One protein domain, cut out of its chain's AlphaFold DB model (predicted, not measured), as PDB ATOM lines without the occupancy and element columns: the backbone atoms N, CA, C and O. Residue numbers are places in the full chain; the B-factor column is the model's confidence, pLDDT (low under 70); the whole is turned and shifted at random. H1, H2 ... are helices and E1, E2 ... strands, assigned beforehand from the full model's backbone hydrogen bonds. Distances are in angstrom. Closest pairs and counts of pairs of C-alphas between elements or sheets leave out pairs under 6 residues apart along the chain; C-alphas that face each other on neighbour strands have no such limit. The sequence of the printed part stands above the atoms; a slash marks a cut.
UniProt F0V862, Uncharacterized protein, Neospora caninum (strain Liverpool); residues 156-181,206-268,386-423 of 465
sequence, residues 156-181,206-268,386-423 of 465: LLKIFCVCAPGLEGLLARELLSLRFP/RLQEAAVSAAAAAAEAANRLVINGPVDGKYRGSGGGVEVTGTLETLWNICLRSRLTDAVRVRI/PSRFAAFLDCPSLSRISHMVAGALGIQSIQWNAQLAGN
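What this domain is: This is residues 156 to 181, 206 to 268 and 386 to 423 of the 465 residues of an uncharacterized protein of Neospora caninum (strain Liverpool) (UniProt F0V862). A small, twisted four-strand sheet, with H1 and H3 over one face and no named helix over the other, makes one end of an elongated domain. From there the long helix H2 reaches out along the long axis, H4 crosses it near its middle, and H5 and H6 form a loosely attached corner, with residues 418 to 423 of H6 sticking out. The printed part has 127 residues, with six named helices and four named strands in the order E1 H1 H2 E2 E3 H3 E4 H4 H5 H6, of mixed class; the sheet, E2 E3 E1 E4, is antiparallel. It is only just compact, close to loose, with a radius of gyration of the C-alphas of 16.7 A and spans of 53 by 32 by 24 A.

Where its parts are: E1, residues 157 to 162, begins with C-alpha 157 at (-12.968, -41.713, -35.338) and is 15.4 A long. H1 is residues 168 to 177. H2, residues 206 to 223, is 25.6 A long, with C-alpha 206 at (-27.237, -54.103, -61.140). E2 is residues 226 to 230, E3 residues 241 to 246, H3 residues 248 to 257, E4 residues 263 to 266 and H4 residues 386 to 393. H5, residues 396 to 408, is 17.8 A long. H6, residues 413 to 423, is 15.8 A long and ends with C-alpha 423 at (-28.003, -32.089, -61.907).

How they stand to each other: E2 and E3 form a hairpin, with N 226 and O 245 2.8 A apart. E3 and E1 are antiparallel, with N 159 and O 244 at 2.8 A, and so are E1 and E4, with N 160 and O 265 at 2.8 A. H1 and H3 are on the same face, two layers with the sheet: H1 runs along the strands over E3 at a height of 8.8 A, H3 along them over E1 at 9.6 A. E3, H3 and E4 make a split strand-helix-strand unit, E1 lying between its strands, with a right-handed crossover. H2 touches H3 with residues 218 to 223 alone, about perpendicular at 83 degrees; C-alphas 222 and 250 are closest, 4.2 A. H2 touches H4 with residues 211 to 219 alone, at 81 degrees, about perpendicular; C-alphas 215 and 391 are closest, 5.0 A. H5 and H6 touch only at the corner, C-alphas 403 and 413 being closest at 6.4 A. Every O i to N i+4 pair is within hydrogen-bond range in H1, H2, H3, H4 and H6, and 8 of 9 in H5.

The domain as a whole: The C-alphas of Arg 206 and Lys 234 are farthest apart, 54.6 A. Residues 182 to 205 and 269 to 385 are not printed, leaving gaps of 24.0 A and 20.9 A between C-alphas. Of the links printed whole, none is long. The model's pLDDT is under 70 in residues 180 to 181, 230 to 239 and 396 to 423.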
ATOM      1  N   LEU A 156     -11.751 -45.912 -36.850       89.94
ATOM      2  CA  LEU A 156     -12.700 -45.483 -35.826       89.94
ATOM      3  C   LEU A 156     -12.343 -44.098 -35.273       89.94
ATOM      4  O   LEU A 156     -11.416 -43.909 -34.476       89.94
ATOM      5  N   LEU A 157     -13.131 -43.111 -35.687       92.44
ATOM      6  CA  LEU A 157     -12.968 -41.713 -35.338       92.44
ATOM      7  C   LEU A 157     -13.393 -41.492 -33.888       92.44
ATOM      8  O   LEU A 157     -14.518 -41.796 -33.490       92.44
ATOM      9  N   LYS A 158     -12.500 -40.891 -33.098       93.38
ATOM     10  CA  LYS A 158     -12.809 -40.423 -31.740       93.38
ATOM     11  C   LYS A 158     -13.407 -39.024 -31.841       93.38
ATOM     12  O   LYS A 158     -12.692 -38.032 -31.993       93.38
ATOM     13  N   ILE A 159     -14.731 -38.968 -31.824       94.38
ATOM     14  CA  ILE A 159     -15.558 -37.783 -32.042       94.38
ATOM     15  C   ILE A 159     -15.933 -37.171 -30.682       94.38
ATOM     16  O   ILE A 159     -16.205 -37.876 -29.712       94.38
ATOM     17  N   PHE A 160     -15.968 -35.845 -30.599       94.44
ATOM     18  CA  PHE A 160     -16.511 -35.100 -29.467       94.44
ATOM     19  C   PHE A 160     -17.634 -34.185 -29.954       94.44
ATOM     20  O   PHE A 160     -17.407 -33.304 -30.788       94.44
ATOM     21  N   CYS A 161     -18.839 -34.410 -29.434       95.00
ATOM     22  CA  CYS A 161     -20.031 -33.635 -29.763       95.00
ATOM     23  C   CYS A 161     -20.230 -32.574 -28.677       95.00
ATOM     24  O   CYS A 161     -20.488 -32.922 -27.526       95.00
ATOM     25  N   VAL A 162     -20.050 -31.299 -29.026       94.00
ATOM     26  CA  VAL A 162     -20.202 -30.148 -28.118       94.00
ATOM     27  C   VAL A 162     -21.681 -29.793 -27.981       94.00
ATOM     28  O   VAL A 162     -22.382 -29.765 -28.984       94.00
ATOM     29  N   CYS A 163     -22.133 -29.476 -26.772       93.88
ATOM     30  CA  CYS A 163     -23.479 -28.963 -26.491       93.88
ATOM     31  C   CYS A 163     -23.436 -27.929 -25.353       93.88
ATOM     32  O   CYS A 163     -22.375 -27.687 -24.767       93.88
ATOM     33  N   ALA A 164     -24.583 -27.361 -24.979       91.50
ATOM     34  CA  ALA A 164     -24.707 -26.623 -23.725       91.50
ATOM     35  C   ALA A 164     -24.566 -27.567 -22.500       91.50
ATOM     36  O   ALA A 164     -25.068 -28.695 -22.538       91.50
ATOM     37  N   PRO A 165     -23.917 -27.135 -21.398       90.31
ATOM     38  CA  PRO A 165     -23.820 -27.933 -20.174       90.31
ATOM     39  C   PRO A 165     -25.196 -28.306 -19.605       90.31
ATOM     40  O   PRO A 165     -26.103 -27.477 -19.587       90.31
ATOM     41  N   GLY A 166     -25.342 -29.538 -19.122       88.62
ATOM     42  CA  GLY A 166     -26.609 -30.104 -18.648       88.62
ATOM     43  C   GLY A 166     -27.418 -30.830 -19.732       88.62
ATOM     44  O   GLY A 166     -28.311 -31.610 -19.399       88.62
ATOM     45  N   LEU A 167     -27.104 -30.638 -21.022       92.00
ATOM     46  CA  LEU A 167     -27.758 -31.353 -22.125       92.00
ATOM     47  C   LEU A 167     -27.074 -32.680 -22.492       92.00
ATOM     48  O   LEU A 167     -27.588 -33.400 -23.343       92.00
ATOM     49  N   GLU A 168     -25.958 -33.055 -21.859       92.38
ATOM     50  CA  GLU A 168     -25.149 -34.224 -22.241       92.38
ATOM     51  C   GLU A 168     -25.949 -35.532 -22.170       92.38
ATOM     52  O   GLU A 168     -25.795 -36.400 -23.027       92.38
ATOM     53  N   GLY A 169     -26.847 -35.662 -21.187       90.19
ATOM     54  CA  GLY A 169     -27.736 -36.820 -21.055       90.19
ATOM     55  C   GLY A 169     -28.824 -36.892 -22.135       90.19
ATOM     56  O   GLY A 169     -29.217 -37.988 -22.536       90.19
ATOM     57  N   LEU A 170     -29.286 -35.745 -22.644       92.81
ATOM     58  CA  LEU A 170     -30.227 -35.685 -23.768       92.81
ATOM     59  C   LEU A 170     -29.505 -35.897 -25.102       92.81
ATOM     60  O   LEU A 170     -29.997 -36.651 -25.935       92.81
ATOM     61  N   LEU A 171     -28.308 -35.329 -25.268       92.94
ATOM     62  CA  LEU A 171     -27.446 -35.564 -26.424       92.94
ATOM     63  C   LEU A 171     -27.032 -37.038 -26.518       92.94
ATOM     64  O   LEU A 171     -27.118 -37.617 -27.593       92.94
ATOM     65  N   ALA A 172     -26.656 -37.691 -25.415       92.25
ATOM     66  CA  ALA A 172     -26.354 -39.124 -25.421       92.25
ATOM     67  C   ALA A 172     -27.561 -39.973 -25.871       92.25
ATOM     68  O   ALA A 172     -27.394 -40.916 -26.643       92.25
ATOM     69  N   ARG A 173     -28.783 -39.608 -25.452       90.38
ATOM     70  CA  ARG A 173     -30.025 -40.243 -25.927       90.38
ATOM     71  C   ARG A 173     -30.297 -39.951 -27.406       90.38
ATOM     72  O   ARG A 173     -30.642 -40.874 -28.131       90.38
ATOM     73  N   GLU A 174     -30.106 -38.711 -27.866       92.56
ATOM     74  CA  GLU A 174     -30.222 -38.353 -29.289       92.56
ATOM     75  C   GLU A 174     -29.243 -39.177 -30.132       92.56
ATOM     76  O   GLU A 174     -29.667 -39.807 -31.093       92.56
ATOM     77  N   LEU A 175     -27.967 -39.244 -29.739       91.19
ATOM     78  CA  LEU A 175     -26.918 -39.986 -30.438       91.19
ATOM     79  C   LEU A 175     -27.254 -41.481 -30.571       91.19
ATOM     80  O   LEU A 175     -27.129 -42.021 -31.668       91.19
ATOM     81  N   LEU A 176     -27.748 -42.141 -29.513       89.44
ATOM     82  CA  LEU A 176     -28.240 -43.525 -29.617       89.44
ATOM     83  C   LEU A 176     -29.415 -43.645 -30.603       89.44
ATOM     84  O   LEU A 176     -29.441 -44.576 -31.407       89.44
ATOM     85  N   SER A 177     -30.341 -42.682 -30.592       88.44
ATOM     86  CA  SER A 177     -31.477 -42.594 -31.524       88.44
ATOM     87  C   SER A 177     -31.097 -42.171 -32.953       88.44
ATOM     88  O   SER A 177     -31.927 -42.258 -33.859       88.44
ATOM     89  N   LEU A 178     -29.859 -41.718 -33.195       84.44
ATOM     90  CA  LEU A 178     -29.351 -41.478 -34.548       84.44
ATOM     91  C   LEU A 178     -28.948 -42.772 -35.258       84.44
ATOM     92  O   LEU A 178     -28.803 -42.742 -36.483       84.44
ATOM     93  N   ARG A 179     -28.822 -43.906 -34.557       82.19
ATOM     94  CA  ARG A 179     -28.670 -45.208 -35.219       82.19
ATOM     95  C   ARG A 179     -29.786 -45.408 -36.244       82.19
ATOM     96  O   ARG A 179     -30.953 -45.106 -35.993       82.19
ATOM     97  N   PHE A 180     -29.415 -45.852 -37.435       68.81
ATOM     98  CA  PHE A 180     -30.374 -46.194 -38.469       68.81
ATOM     99  C   PHE A 180     -31.075 -47.504 -38.102       68.81
ATOM    100  O   PHE A 180     -30.423 -48.404 -37.561       68.81
ATOM    101  N   PRO A 181     -32.375 -47.660 -38.417       66.25
ATOM    102  CA  PRO A 181     -32.970 -48.988 -38.418       66.25
ATOM    103  C   PRO A 181     -32.168 -49.884 -39.376       66.25
ATOM    104  O   PRO A 181     -31.652 -49.369 -40.377       66.25
ATOM    105  N   ARG A 206     -28.507 -53.857 -61.851       82.06
ATOM    106  CA  ARG A 206     -27.237 -54.103 -61.140       82.06
ATOM    107  C   ARG A 206     -26.709 -52.860 -60.430       82.06
ATOM    108  O   ARG A 206     -26.324 -52.934 -59.268       82.06
ATOM    109  N   LEU A 207     -26.719 -51.706 -61.102       83.25
ATOM    110  CA  LEU A 207     -26.293 -50.438 -60.501       83.25
ATOM    111  C   LEU A 207     -27.207 -50.016 -59.340       83.25
ATOM    112  O   LEU A 207     -26.715 -49.479 -58.349       83.25
ATOM    113  N   GLN A 208     -28.513 -50.284 -59.426       83.31
ATOM    114  CA  GLN A 208     -29.460 -50.026 -58.338       83.31
ATOM    115  C   GLN A 208     -29.243 -50.975 -57.147       83.31
ATOM    116  O   GLN A 208     -29.237 -50.520 -56.004       83.31
ATOM    117  N   GLU A 209     -29.036 -52.270 -57.396       83.88
ATOM    118  CA  GLU A 209     -28.746 -53.282 -56.371       83.88
ATOM    119  C   GLU A 209     -27.436 -52.960 -55.634       83.88
ATOM    120  O   GLU A 209     -27.414 -52.890 -54.403       83.88
ATOM    121  N   ALA A 210     -26.373 -52.634 -56.377       84.12
ATOM    122  CA  ALA A 210     -25.095 -52.196 -55.819       84.12
ATOM    123  C   ALA A 210     -25.220 -50.898 -54.997       84.12
ATOM    124  O   ALA A 210     -24.632 -50.801 -53.920       84.12
ATOM    125  N   ALA A 211     -26.009 -49.919 -55.457       79.00
ATOM    126  CA  ALA A 211     -26.223 -48.667 -54.730       79.00
ATOM    127  C   ALA A 211     -26.957 -48.879 -53.394       79.00
ATOM    128  O   ALA A 211     -26.539 -48.329 -52.376       79.00
ATOM    129  N   VAL A 212     -28.012 -49.703 -53.362       81.44
ATOM    130  CA  VAL A 212     -28.737 -49.982 -52.107       81.44
ATOM    131  C   VAL A 212     -27.913 -50.880 -51.176       81.44
ATOM    132  O   VAL A 212     -27.953 -50.679 -49.965       81.44
ATOM    133  N   SER A 213     -27.098 -51.795 -51.712       82.38
ATOM    134  CA  SER A 213     -26.117 -52.562 -50.929       82.38
ATOM    135  C   SER A 213     -25.072 -51.647 -50.266       82.38
ATOM    136  O   SER A 213     -24.861 -51.715 -49.054       82.38
ATOM    137  N   ALA A 214     -24.503 -50.692 -51.010       81.69
ATOM    138  CA  ALA A 214     -23.586 -49.692 -50.460       81.69
ATOM    139  C   ALA A 214     -24.259 -48.787 -49.407       81.69
ATOM    140  O   ALA A 214     -23.657 -48.480 -48.378       81.69
ATOM    141  N   ALA A 215     -25.521 -48.401 -49.619       78.38
ATOM    142  CA  ALA A 215     -26.296 -47.617 -48.658       78.38
ATOM    143  C   ALA A 215     -26.666 -48.409 -47.384       78.38
ATOM    144  O   ALA A 215     -26.773 -47.825 -46.303       78.38
ATOM    145  N   ALA A 216     -26.832 -49.732 -47.490       80.69
ATOM    146  CA  ALA A 216     -27.004 -50.637 -46.355       80.69
ATOM    147  C   ALA A 216     -25.704 -50.772 -45.542       80.69
ATOM    148  O   ALA A 216     -25.734 -50.601 -44.323       80.69
ATOM    149  N   ALA A 217     -24.562 -50.974 -46.207       82.25
ATOM    150  CA  ALA A 217     -23.248 -51.003 -45.561       82.25
ATOM    151  C   ALA A 217     -22.922 -49.670 -44.860       82.25
ATOM    152  O   ALA A 217     -22.497 -49.664 -43.707       82.25
ATOM    153  N   ALA A 218     -23.212 -48.527 -45.494       79.81
ATOM    154  CA  ALA A 218     -23.045 -47.204 -44.886       79.81
ATOM    155  C   ALA A 218     -23.946 -46.991 -43.649       79.81
ATOM    156  O   ALA A 218     -23.547 -46.321 -42.691       79.81
ATOM    157  N   ALA A 219     -25.150 -47.577 -43.635       80.06
ATOM    158  CA  ALA A 219     -26.033 -47.552 -42.472       80.06
ATOM    159  C   ALA A 219     -25.518 -48.440 -41.326       80.06
ATOM    160  O   ALA A 219     -25.599 -48.042 -40.162       80.06
ATOM    161  N   GLU A 220     -24.954 -49.611 -41.639       82.44
ATOM    162  CA  GLU A 220     -24.308 -50.479 -40.652       82.44
ATOM    163  C   GLU A 220     -23.061 -49.812 -40.053       82.44
ATOM    164  O   GLU A 220     -22.945 -49.727 -38.830       82.44
ATOM    165  N   ALA A 221     -22.188 -49.243 -40.889       80.44
ATOM    166  CA  ALA A 221     -21.013 -48.482 -40.466       80.44
ATOM    167  C   ALA A 221     -21.401 -47.348 -39.499       80.44
ATOM    168  O   ALA A 221     -20.887 -47.266 -38.382       80.44
ATOM    169  N   ALA A 222     -22.419 -46.548 -39.844       80.25
ATOM    170  CA  ALA A 222     -22.941 -45.511 -38.953       80.25
ATOM    171  C   ALA A 222     -23.468 -46.058 -37.610       80.25
ATOM    172  O   ALA A 222     -23.390 -45.354 -36.596       80.25
ATOM    173  N   ASN A 223     -23.980 -47.294 -37.589       83.50
ATOM    174  CA  ASN A 223     -24.487 -47.978 -36.397       83.50
ATOM    175  C   ASN A 223     -23.388 -48.521 -35.471       83.50
ATOM    176  O   ASN A 223     -23.669 -48.707 -34.281       83.50
ATOM    177  N   ARG A 224     -22.136 -48.644 -35.945       80.62
ATOM    178  CA  ARG A 224     -20.930 -48.957 -35.139       80.62
ATOM    179  C   ARG A 224     -20.556 -47.841 -34.136       80.62
ATOM    180  O   ARG A 224     -19.529 -47.911 -33.467       80.62
ATOM    181  N   LEU A 225     -21.419 -46.830 -33.984       84.44
ATOM    182  CA  LEU A 225     -21.440 -45.836 -32.908       84.44
ATOM    183  C   LEU A 225     -21.327 -46.482 -31.512       84.44
ATOM    184  O   LEU A 225     -22.273 -47.116 -31.032       84.44
ATOM    185  N   VAL A 226     -20.231 -46.196 -30.812       84.56
ATOM    186  CA  VAL A 226     -20.030 -46.442 -29.378       84.56
ATOM    187  C   VAL A 226     -19.990 -45.097 -28.650       84.56
ATOM    188  O   VAL A 226     -19.199 -44.216 -28.987       84.56
ATOM    189  N   ILE A 227     -20.830 -44.922 -27.630       84.94
ATOM    190  CA  ILE A 227     -20.777 -43.746 -26.755       84.94
ATOM    191  C   ILE A 227     -19.835 -44.063 -25.593       84.94
ATOM    192  O   ILE A 227     -20.110 -44.962 -24.805       84.94
ATOM    193  N   ASN A 228     -18.740 -43.310 -25.478       80.88
ATOM    194  CA  ASN A 228     -17.754 -43.477 -24.402       80.88
ATOM    195  C   ASN A 228     -18.226 -42.840 -23.076       80.88
ATOM    196  O   ASN A 228     -17.614 -43.052 -22.034       80.88
ATOM    197  N   GLY A 229     -19.303 -42.047 -23.130       72.06
ATOM    198  CA  GLY A 229     -19.953 -41.387 -22.000       72.06
ATOM    199  C   GLY A 229     -19.953 -39.854 -22.105       72.06
ATOM    200  O   GLY A 229     -19.327 -39.281 -23.008       72.06
ATOM    201  N   PRO A 230     -20.649 -39.158 -21.185       69.56
ATOM    202  CA  PRO A 230     -20.378 -37.747 -20.931       69.56
ATOM    203  C   PRO A 230     -18.931 -37.599 -20.439       69.56
ATOM    204  O   PRO A 230     -18.416 -38.462 -19.725       69.56
ATOM    205  N   VAL A 231     -18.255 -36.508 -20.806       65.19
ATOM    206  CA  VAL A 231     -16.863 -36.283 -20.378       65.19
ATOM    207  C   VAL A 231     -16.851 -35.780 -18.934       65.19
ATOM    208  O   VAL A 231     -16.874 -34.575 -18.691       65.19
ATOM    209  N   ASP A 232     -16.869 -36.721 -17.986       49.44
ATOM    210  CA  ASP A 232     -17.232 -36.443 -16.595       49.44
ATOM    211  C   ASP A 232     -16.337 -35.393 -15.900       49.44
ATOM    212  O   ASP A 232     -15.110 -35.324 -16.060       49.44
ATOM    213  N   GLY A 233     -16.992 -34.539 -15.113       49.59
ATOM    214  CA  GLY A 233     -16.549 -33.180 -14.809       49.59
ATOM    215  C   GLY A 233     -15.342 -33.056 -13.871       49.59
ATOM    216  O   GLY A 233     -14.783 -31.967 -13.716       49.59
ATOM    217  N   LYS A 234     -14.938 -34.152 -13.213       45.94
ATOM    218  CA  LYS A 234     -14.065 -34.129 -12.021       45.94
ATOM    219  C   LYS A 234     -12.695 -33.476 -12.243       45.94
ATOM    220  O   LYS A 234     -12.230 -32.745 -11.372       45.94
ATOM    221  N   TYR A 235     -12.076 -33.671 -13.411       42.72
ATOM    222  CA  TYR A 235     -10.810 -33.003 -13.771       42.72
ATOM    223  C   TYR A 235     -10.926 -32.055 -14.972       42.72
ATOM    224  O   TYR A 235     -10.213 -31.048 -15.028       42.72
ATOM    225  N   ARG A 236     -11.877 -32.296 -15.882       48.94
ATOM    226  CA  ARG A 236     -12.328 -31.303 -16.860       48.94
ATOM    227  C   ARG A 236     -13.651 -30.718 -16.377       48.94
ATOM    228  O   ARG A 236     -14.680 -31.324 -16.618       48.94
ATOM    229  N   GLY A 237     -13.655 -29.525 -15.781       45.81
ATOM    230  CA  GLY A 237     -14.903 -28.796 -15.473       45.81
ATOM    231  C   GLY A 237     -15.580 -28.250 -16.740       45.81
ATOM    232  O   GLY A 237     -15.733 -27.038 -16.885       45.81
ATOM    233  N   SER A 238     -15.847 -29.143 -17.684       49.06
ATOM    234  CA  SER A 238     -16.205 -28.933 -19.080       49.06
ATOM    235  C   SER A 238     -17.352 -29.879 -19.429       49.06
ATOM    236  O   SER A 238     -17.248 -30.668 -20.368       49.06
ATOM    237  N   GLY A 239     -18.445 -29.760 -18.670       61.19
ATOM    238  CA  GLY A 239     -19.761 -30.056 -19.224       61.19
ATOM    239  C   GLY A 239     -19.974 -29.258 -20.517       61.19
ATOM    240  O   GLY A 239     -19.283 -28.265 -20.778       61.19
ATOM    241  N   GLY A 240     -20.897 -29.728 -21.338       82.81
ATOM    242  CA  GLY A 240     -21.087 -29.303 -22.714       82.81
ATOM    243  C   GLY A 240     -20.439 -30.236 -23.738       82.81
ATOM    244  O   GLY A 240     -19.909 -29.774 -24.752       82.81
ATOM    245  N   GLY A 241     -20.458 -31.553 -23.500       90.50
ATOM    246  CA  GLY A 241     -20.240 -32.516 -24.580       90.50
ATOM    247  C   GLY A 241     -20.119 -33.995 -24.205       90.50
ATOM    248  O   GLY A 241     -19.825 -34.367 -23.069       90.50
ATOM    249  N   VAL A 242     -20.312 -34.837 -25.222       92.12
ATOM    250  CA  VAL A 242     -20.280 -36.309 -25.156       92.12
ATOM    251  C   VAL A 242     -19.141 -36.831 -26.037       92.12
ATOM    252  O   VAL A 242     -18.974 -36.369 -27.171       92.12
ATOM    253  N   GLU A 243     -18.350 -37.786 -25.534       93.00
ATOM    254  CA  GLU A 243     -17.326 -38.470 -26.338       93.00
ATOM    255  C   GLU A 243     -17.876 -39.746 -26.983       93.00
ATOM    256  O   GLU A 243     -18.556 -40.566 -26.366       93.00
ATOM    257  N   VAL A 244     -17.539 -39.910 -28.257       92.69
ATOM    258  CA  VAL A 244     -18.077 -40.899 -29.188       92.69
ATOM    259  C   VAL A 244     -16.923 -41.568 -29.933       92.69
ATOM    260  O   VAL A 244     -15.922 -40.926 -30.248       92.69
ATOM    261  N   THR A 245     -17.067 -42.851 -30.236       93.19
ATOM    262  CA  THR A 245     -16.230 -43.591 -31.182       93.19
ATOM    263  C   THR A 245     -17.144 -44.125 -32.291       93.19
ATOM    264  O   THR A 245     -18.230 -44.615 -31.990       93.19
ATOM    265  N   GLY A 246     -16.764 -44.008 -33.562       92.31
ATOM    266  CA  GLY A 246     -17.580 -44.491 -34.687       92.31
ATOM    267  C   GLY A 246     -16.925 -44.237 -36.043       92.31
ATOM    268  O   GLY A 246     -15.815 -43.709 -36.098       92.31
ATOM    269  N   THR A 247     -17.589 -44.605 -37.137       92.06
ATOM    270  CA  THR A 247     -17.031 -44.454 -38.491       92.06
ATOM    271  C   THR A 247     -17.192 -43.025 -39.028       92.06
ATOM    272  O   THR A 247     -17.725 -42.119 -38.373       92.06
ATOM    273  N   LEU A 248     -16.742 -42.810 -40.263       91.12
ATOM    274  CA  LEU A 248     -16.967 -41.575 -41.008       91.12
ATOM    275  C   LEU A 248     -18.466 -41.305 -41.256       91.12
ATOM    276  O   LEU A 248     -18.921 -40.165 -41.178       91.12
ATOM    277  N   GLU A 249     -19.258 -42.354 -41.461       90.56
ATOM    278  CA  GLU A 249     -20.713 -42.286 -41.598       90.56
ATOM    279  C   GLU A 249     -21.365 -41.905 -40.270       90.56
ATOM    280  O   GLU A 249     -22.301 -41.108 -40.263       90.56
ATOM    281  N   THR A 250     -20.837 -42.374 -39.131       92.06
ATOM    282  CA  THR A 250     -21.256 -41.881 -37.810       92.06
ATOM    283  C   THR A 250     -21.033 -40.366 -37.697       92.06
ATOM    284  O   THR A 250     -21.929 -39.652 -37.243       92.06
ATOM    285  N   LEU A 251     -19.890 -39.843 -38.164       92.94
ATOM    286  CA  LEU A 251     -19.614 -38.399 -38.185       92.94
ATOM    287  C   LEU A 251     -20.620 -37.626 -39.059       92.94
ATOM    288  O   LEU A 251     -21.139 -36.595 -38.625       92.94
ATOM    289  N   TRP A 252     -20.923 -38.110 -40.266       91.88
ATOM    290  CA  TRP A 252     -21.911 -37.483 -41.155       91.88
ATOM    291  C   TRP A 252     -23.329 -37.527 -40.578       91.88
ATOM    292  O   TRP A 252     -24.034 -36.519 -40.604       91.88
ATOM    293  N   ASN A 253     -23.723 -38.662 -39.999       90.94
ATOM    294  CA  ASN A 253     -25.021 -38.880 -39.365       90.94
ATOM    295  C   ASN A 253     -25.271 -37.875 -38.228       90.94
ATOM    296  O   ASN A 253     -26.316 -37.225 -38.191       90.94
ATOM    297  N   ILE A 254     -24.272 -37.665 -37.365       92.94
ATOM    298  CA  ILE A 254     -24.315 -36.647 -36.305       92.94
ATOM    299  C   ILE A 254     -24.419 -35.243 -36.916       92.94
ATOM    300  O   ILE A 254     -25.339 -34.500 -36.574       92.94
ATOM    301  N   CYS A 255     -23.535 -34.894 -37.860       92.50
ATOM    302  CA  CYS A 255     -23.508 -33.576 -38.508       92.50
ATOM    303  C   CYS A 255     -24.794 -33.205 -39.269       92.50
ATOM    304  O   CYS A 255     -25.043 -32.018 -39.479       92.50
ATOM    305  N   LEU A 256     -25.583 -34.182 -39.725       89.31
ATOM    306  CA  LEU A 256     -26.788 -33.953 -40.531       89.31
ATOM    307  C   LEU A 256     -28.099 -34.079 -39.740       89.31
ATOM    308  O   LEU A 256     -29.104 -33.520 -40.179       89.31
ATOM    309  N   ARG A 257     -28.118 -34.791 -38.602       90.44
ATOM    310  CA  ARG A 257     -29.356 -35.084 -37.848       90.44
ATOM    311  C   ARG A 257     -29.371 -34.651 -36.384       90.44
ATOM    312  O   ARG A 257     -30.474 -34.497 -35.859       90.44
ATOM    313  N   SER A 258     -28.224 -34.466 -35.725       93.25
ATOM    314  CA  SER A 258     -28.212 -33.990 -34.334       93.25
ATOM    315  C   SER A 258     -28.709 -32.548 -34.262       93.25
ATOM    316  O   SER A 258     -28.257 -31.687 -35.018       93.25
ATOM    317  N   ARG A 259     -29.643 -32.291 -33.345       94.00
ATOM    318  CA  ARG A 259     -30.202 -30.962 -33.059       94.00
ATOM    319  C   ARG A 259     -29.627 -30.370 -31.774       94.00
ATOM    320  O   ARG A 259     -29.743 -29.169 -31.565       94.00
ATOM    321  N   LEU A 260     -29.028 -31.211 -30.928       94.19
ATOM    322  CA  LEU A 260     -28.442 -30.834 -29.639       94.19
ATOM    323  C   LEU A 260     -26.925 -30.578 -29.705       94.19
ATOM    324  O   LEU A 260     -26.345 -30.147 -28.711       94.19
ATOM    325  N   THR A 261     -26.273 -30.852 -30.843       94.81
ATOM    326  CA  THR A 261     -24.828 -30.634 -31.019       94.81
ATOM    327  C   THR A 261     -24.527 -29.270 -31.648       94.81
ATOM    328  O   THR A 261     -24.774 -29.061 -32.834       94.81
ATOM    329  N   ASP A 262     -23.898 -28.375 -30.885       93.75
ATOM    330  CA  ASP A 262     -23.425 -27.062 -31.352       93.75
ATOM    331  C   ASP A 262     -22.267 -27.183 -32.355       93.75
ATOM    332  O   ASP A 262     -22.160 -26.421 -33.318       93.75
ATOM    333  N   ALA A 263     -21.354 -28.128 -32.102       93.19
ATOM    334  CA  ALA A 263     -20.178 -28.372 -32.931       93.19
ATOM    335  C   ALA A 263     -19.662 -29.805 -32.768       93.19
ATOM    336  O   ALA A 263     -19.485 -30.292 -31.651       93.19
ATOM    337  N   VAL A 264     -19.328 -30.457 -33.882       94.12
ATOM    338  CA  VAL A 264     -18.677 -31.773 -33.884       94.12
ATOM    339  C   VAL A 264     -17.170 -31.597 -34.082       94.12
ATOM    340  O   VAL A 264     -16.739 -30.819 -34.933       94.12
ATOM    341  N   ARG A 265     -16.349 -32.300 -33.295       94.31
ATOM    342  CA  ARG A 265     -14.878 -32.264 -33.382       94.31
ATOM    343  C   ARG A 265     -14.312 -33.676 -33.481       94.31
ATOM    344  O   ARG A 265     -14.725 -34.547 -32.727       94.31
ATOM    345  N   VAL A 266     -13.329 -33.890 -34.353       93.75
ATOM    346  CA  VAL A 266     -12.600 -35.165 -34.464       93.75
ATOM    347  C   VAL A 266     -11.260 -35.049 -33.734       93.75
ATOM    348  O   VAL A 266     -10.569 -34.036 -33.846       93.75
ATOM    349  N   ARG A 267     -10.889 -36.069 -32.955       92.56
ATOM    350  CA  ARG A 267      -9.624 -36.118 -32.210       92.56
ATOM    351  C   ARG A 267      -8.536 -36.778 -33.058       92.56
ATOM    352  O   ARG A 267      -8.570 -37.982 -33.282       92.56
ATOM    353  N   ILE A 268      -7.542 -35.982 -33.448       91.94
ATOM    354  CA  ILE A 268      -6.413 -36.363 -34.322       91.94
ATOM    355  C   ILE A 268      -5.484 -37.428 -33.692       91.94
ATOM    356  O   ILE A 268      -4.731 -38.091 -34.400       91.94
ATOM    357  N   PRO A 386     -16.321 -38.664 -51.280       85.88
ATOM    358  CA  PRO A 386     -17.591 -38.184 -51.829       85.88
ATOM    359  C   PRO A 386     -18.515 -39.319 -52.289       85.88
ATOM    360  O   PRO A 386     -19.732 -39.169 -52.246       85.88
ATOM    361  N   SER A 387     -17.952 -40.465 -52.691       82.50
ATOM    362  CA  SER A 387     -18.718 -41.645 -53.109       82.50
ATOM    363  C   SER A 387     -19.390 -42.354 -51.928       82.50
ATOM    364  O   SER A 387     -20.580 -42.648 -52.016       82.50
ATOM    365  N   ARG A 388     -18.675 -42.570 -50.803       83.94
ATOM    366  CA  ARG A 388     -19.304 -43.073 -49.560       83.94
ATOM    367  C   ARG A 388     -20.339 -42.067 -49.044       83.94
ATOM    368  O   ARG A 388     -21.407 -42.481 -48.617       83.94
ATOM    369  N   PHE A 389     -20.084 -40.759 -49.164       86.12
ATOM    370  CA  PHE A 389     -21.043 -39.728 -48.749       86.12
ATOM    371  C   PHE A 389     -22.313 -39.684 -49.612       86.12
ATOM    372  O   PHE A 389     -23.402 -39.519 -49.070       86.12
ATOM    373  N   ALA A 390     -22.207 -39.869 -50.931       83.12
ATOM    374  CA  ALA A 390     -23.372 -39.974 -51.811       83.12
ATOM    375  C   ALA A 390     -24.227 -41.204 -51.461       83.12
ATOM    376  O   ALA A 390     -25.403 -41.050 -51.145       83.12
ATOM    377  N   ALA A 391     -23.618 -42.395 -51.382       81.19
ATOM    378  CA  ALA A 391     -24.317 -43.624 -50.988       81.19
ATOM    379  C   ALA A 391     -24.919 -43.545 -49.569       81.19
ATOM    380  O   ALA A 391     -25.984 -44.101 -49.304       81.19
ATOM    381  N   PHE A 392     -24.266 -42.816 -48.659       82.75
ATOM    382  CA  PHE A 392     -24.799 -42.497 -47.338       82.75
ATOM    383  C   PHE A 392     -26.049 -41.603 -47.421       82.75
ATOM    384  O   PHE A 392     -27.040 -41.905 -46.761       82.75
ATOM    385  N   LEU A 393     -26.039 -40.537 -48.236       83.06
ATOM    386  CA  LEU A 393     -27.202 -39.658 -48.443       83.06
ATOM    387  C   LEU A 393     -28.380 -40.376 -49.120       83.06
ATOM    388  O   LEU A 393     -29.529 -40.124 -48.752       83.06
ATOM    389  N   ASP A 394     -28.097 -41.292 -50.048       77.81
ATOM    390  CA  ASP A 394     -29.092 -42.125 -50.737       77.81
ATOM    391  C   ASP A 394     -29.737 -43.188 -49.817       77.81
ATOM    392  O   ASP A 394     -30.682 -43.875 -50.218       77.81
ATOM    393  N   CYS A 395     -29.278 -43.323 -48.566       73.12
ATOM    394  CA  CYS A 395     -29.823 -44.289 -47.618       73.12
ATOM    395  C   CYS A 395     -31.325 -44.037 -47.339       73.12
ATOM    396  O   CYS A 395     -31.698 -42.935 -46.913       73.12
ATOM    397  N   PRO A 396     -32.218 -45.044 -47.498       63.91
ATOM    398  CA  PRO A 396     -33.671 -44.853 -47.380       63.91
ATOM    399  C   PRO A 396     -34.166 -44.301 -46.033       63.91
ATOM    400  O   PRO A 396     -35.267 -43.761 -45.930       63.91
ATOM    401  N   SER A 397     -33.363 -44.433 -44.979       62.38
ATOM    402  CA  SER A 397     -33.619 -43.868 -43.654       62.38
ATOM    403  C   SER A 397     -33.470 -42.338 -43.618       62.38
ATOM    404  O   SER A 397     -34.230 -41.672 -42.914       62.38
ATOM    405  N   LEU A 398     -32.548 -41.772 -44.407       64.25
ATOM    406  CA  LEU A 398     -32.428 -40.331 -44.644       64.25
ATOM    407  C   LEU A 398     -33.460 -39.855 -45.665       64.25
ATOM    408  O   LEU A 398     -34.103 -38.825 -45.445       64.25
ATOM    409  N   SER A 399     -33.682 -40.617 -46.742       59.19
ATOM    410  CA  SER A 399     -34.663 -40.230 -47.762       59.19
ATOM    411  C   SER A 399     -36.082 -40.159 -47.191       59.19
ATOM    412  O   SER A 399     -36.803 -39.226 -47.522       59.19
ATOM    413  N   ARG A 400     -36.471 -41.022 -46.238       59.16
ATOM    414  CA  ARG A 400     -37.748 -40.887 -45.500       59.16
ATOM    415  C   ARG A 400     -37.881 -39.551 -44.762       59.16
ATOM    416  O   ARG A 400     -38.959 -38.963 -44.799       59.16
ATOM    417  N   ILE A 401     -36.810 -39.033 -44.153       56.56
ATOM    418  CA  ILE A 401     -36.817 -37.692 -43.539       56.56
ATOM    419  C   ILE A 401     -36.988 -36.626 -44.634       56.56
ATOM    420  O   ILE A 401     -37.829 -35.739 -44.503       56.56
ATOM    421  N   SER A 402     -36.262 -36.753 -45.749       50.72
ATOM    422  CA  SER A 402     -36.392 -35.855 -46.905       50.72
ATOM    423  C   SER A 402     -37.788 -35.898 -47.545       50.72
ATOM    424  O   SER A 402     -38.273 -34.868 -47.997       50.72
ATOM    425  N   HIS A 403     -38.459 -37.052 -47.560       50.25
ATOM    426  CA  HIS A 403     -39.805 -37.232 -48.103       50.25
ATOM    427  C   HIS A 403     -40.899 -36.749 -47.146       50.25
ATOM    428  O   HIS A 403     -41.889 -36.195 -47.615       50.25
ATOM    429  N   MET A 404     -40.714 -36.864 -45.825       51.94
ATOM    430  CA  MET A 404     -41.577 -36.181 -44.852       51.94
ATOM    431  C   MET A 404     -41.479 -34.657 -44.995       51.94
ATOM    432  O   MET A 404     -42.505 -33.984 -44.993       51.94
ATOM    433  N   VAL A 405     -40.268 -34.112 -45.167       51.47
ATOM    434  CA  VAL A 405     -40.060 -32.670 -45.387       51.47
ATOM    435  C   VAL A 405     -40.628 -32.226 -46.738       51.47
ATOM    436  O   VAL A 405     -41.399 -31.274 -46.778       51.47
ATOM    437  N   ALA A 406     -40.330 -32.933 -47.832       47.41
ATOM    438  CA  ALA A 406     -40.866 -32.618 -49.159       47.41
ATOM    439  C   ALA A 406     -42.402 -32.706 -49.195       47.41
ATOM    440  O   ALA A 406     -43.046 -31.796 -49.706       47.41
ATOM    441  N   GLY A 407     -42.994 -33.735 -48.577       45.44
ATOM    442  CA  GLY A 407     -44.446 -33.886 -48.457       45.44
ATOM    443  C   GLY A 407     -45.098 -32.777 -47.625       45.44
ATOM    444  O   GLY A 407     -46.115 -32.230 -48.041       45.44
ATOM    445  N   ALA A 408     -44.483 -32.374 -46.506       47.59
ATOM    446  CA  ALA A 408     -44.935 -31.229 -45.709       47.59
ATOM    447  C   ALA A 408     -44.794 -29.876 -46.441       47.59
ATOM    448  O   ALA A 408     -45.479 -28.919 -46.092       47.59
ATOM    449  N   LEU A 409     -43.932 -29.802 -47.461       45.62
ATOM    450  CA  LEU A 409     -43.766 -28.656 -48.362       45.62
ATOM    451  C   LEU A 409     -44.570 -28.790 -49.674       45.62
ATOM    452  O   LEU A 409     -44.441 -27.940 -50.550       45.62
ATOM    453  N   GLY A 410     -45.370 -29.851 -49.847       43.72
ATOM    454  CA  GLY A 410     -46.143 -30.113 -51.071       43.72
ATOM    455  C   GLY A 410     -45.314 -30.502 -52.308       43.72
ATOM    456  O   GLY A 410     -45.861 -30.614 -53.403       43.72
ATOM    457  N   ILE A 411     -44.005 -30.724 -52.163       50.09
ATOM    458  CA  ILE A 411     -43.088 -31.039 -53.265       50.09
ATOM    459  C   ILE A 411     -43.171 -32.536 -53.584       50.09
ATOM    460  O   ILE A 411     -42.897 -33.385 -52.733       50.09
ATOM    461  N   GLN A 412     -43.500 -32.884 -54.832       45.03
ATOM    462  CA  GLN A 412     -43.567 -34.288 -55.241       45.03
ATOM    463  C   GLN A 412     -42.191 -34.969 -55.165       45.03
ATOM    464  O   GLN A 412     -41.197 -34.475 -55.699       45.03
ATOM    465  N   SER A 413     -42.156 -36.163 -54.564       42.31
ATOM    466  CA  SER A 413     -40.951 -37.000 -54.400       42.31
ATOM    467  C   SER A 413     -40.158 -37.192 -55.704       42.31
ATOM    468  O   SER A 413     -38.931 -37.072 -55.719       42.31
ATOM    469  N   ILE A 414     -40.866 -37.410 -56.819       44.25
ATOM    470  CA  ILE A 414     -40.269 -37.575 -58.151       44.25
ATOM    471  C   ILE A 414     -39.538 -36.300 -58.584       44.25
ATOM    472  O   ILE A 414     -38.426 -36.389 -59.090       44.25
ATOM    473  N   GLN A 415     -40.112 -35.118 -58.346       41.69
ATOM    474  CA  GLN A 415     -39.523 -33.829 -58.722       41.69
ATOM    475  C   GLN A 415     -38.270 -33.513 -57.892       41.69
ATOM    476  O   GLN A 415     -37.255 -33.099 -58.452       41.69
ATOM    477  N   TRP A 416     -38.302 -33.802 -56.587       40.81
ATOM    478  CA  TRP A 416     -37.150 -33.671 -55.686       40.81
ATOM    479  C   TRP A 416     -35.970 -34.555 -56.129       40.81
ATOM    480  O   TRP A 416     -34.862 -34.065 -56.364       40.81
ATOM    481  N   ASN A 417     -36.222 -35.850 -56.341       40.50
ATOM    482  CA  ASN A 417     -35.194 -36.790 -56.790       40.50
ATOM    483  C   ASN A 417     -34.742 -36.506 -58.237       40.50
ATOM    484  O   ASN A 417     -33.562 -36.668 -58.551       40.50
ATOM    485  N   ALA A 418     -35.628 -36.014 -59.110       40.53
ATOM    486  CA  ALA A 418     -35.281 -35.591 -60.467       40.53
ATOM    487  C   ALA A 418     -34.450 -34.297 -60.506       40.53
ATOM    488  O   ALA A 418     -33.621 -34.161 -61.401       40.53
ATOM    489  N   GLN A 419     -34.583 -33.374 -59.546       43.75
ATOM    490  CA  GLN A 419     -33.665 -32.233 -59.432       43.75
ATOM    491  C   GLN A 419     -32.258 -32.684 -59.011       43.75
ATOM    492  O   GLN A 419     -31.273 -32.247 -59.607       43.75
ATOM    493  N   LEU A 420     -32.144 -33.611 -58.054       43.50
ATOM    494  CA  LEU A 420     -30.852 -34.170 -57.633       43.50
ATOM    495  C   LEU A 420     -30.184 -34.987 -58.761       43.50
ATOM    496  O   LEU A 420     -29.056 -34.691 -59.164       43.50
ATOM    497  N   ALA A 421     -30.898 -35.955 -59.343       39.34
ATOM    498  CA  ALA A 421     -30.391 -36.797 -60.431       39.34
ATOM    499  C   ALA A 421     -30.225 -36.036 -61.762       39.34
ATOM    500  O   ALA A 421     -29.319 -36.335 -62.548       39.34
ATOM    501  N   GLY A 422     -31.060 -35.027 -62.017       38.62
ATOM    502  CA  GLY A 422     -30.982 -34.148 -63.182       38.62
ATOM    503  C   GLY A 422     -29.685 -33.349 -63.195       38.62
ATOM    504  O   GLY A 422     -28.979 -33.363 -64.201       38.62
ATOM    505  N   ASN A 423     -29.294 -32.767 -62.058       39.72
ATOM    506  CA  ASN A 423     -28.003 -32.089 -61.907       39.72
ATOM    507  C   ASN A 423     -26.817 -33.038 -62.173       39.72
ATOM    508  O   ASN A 423     -25.883 -32.680 -62.894       39.72
TER     509      ASN A 423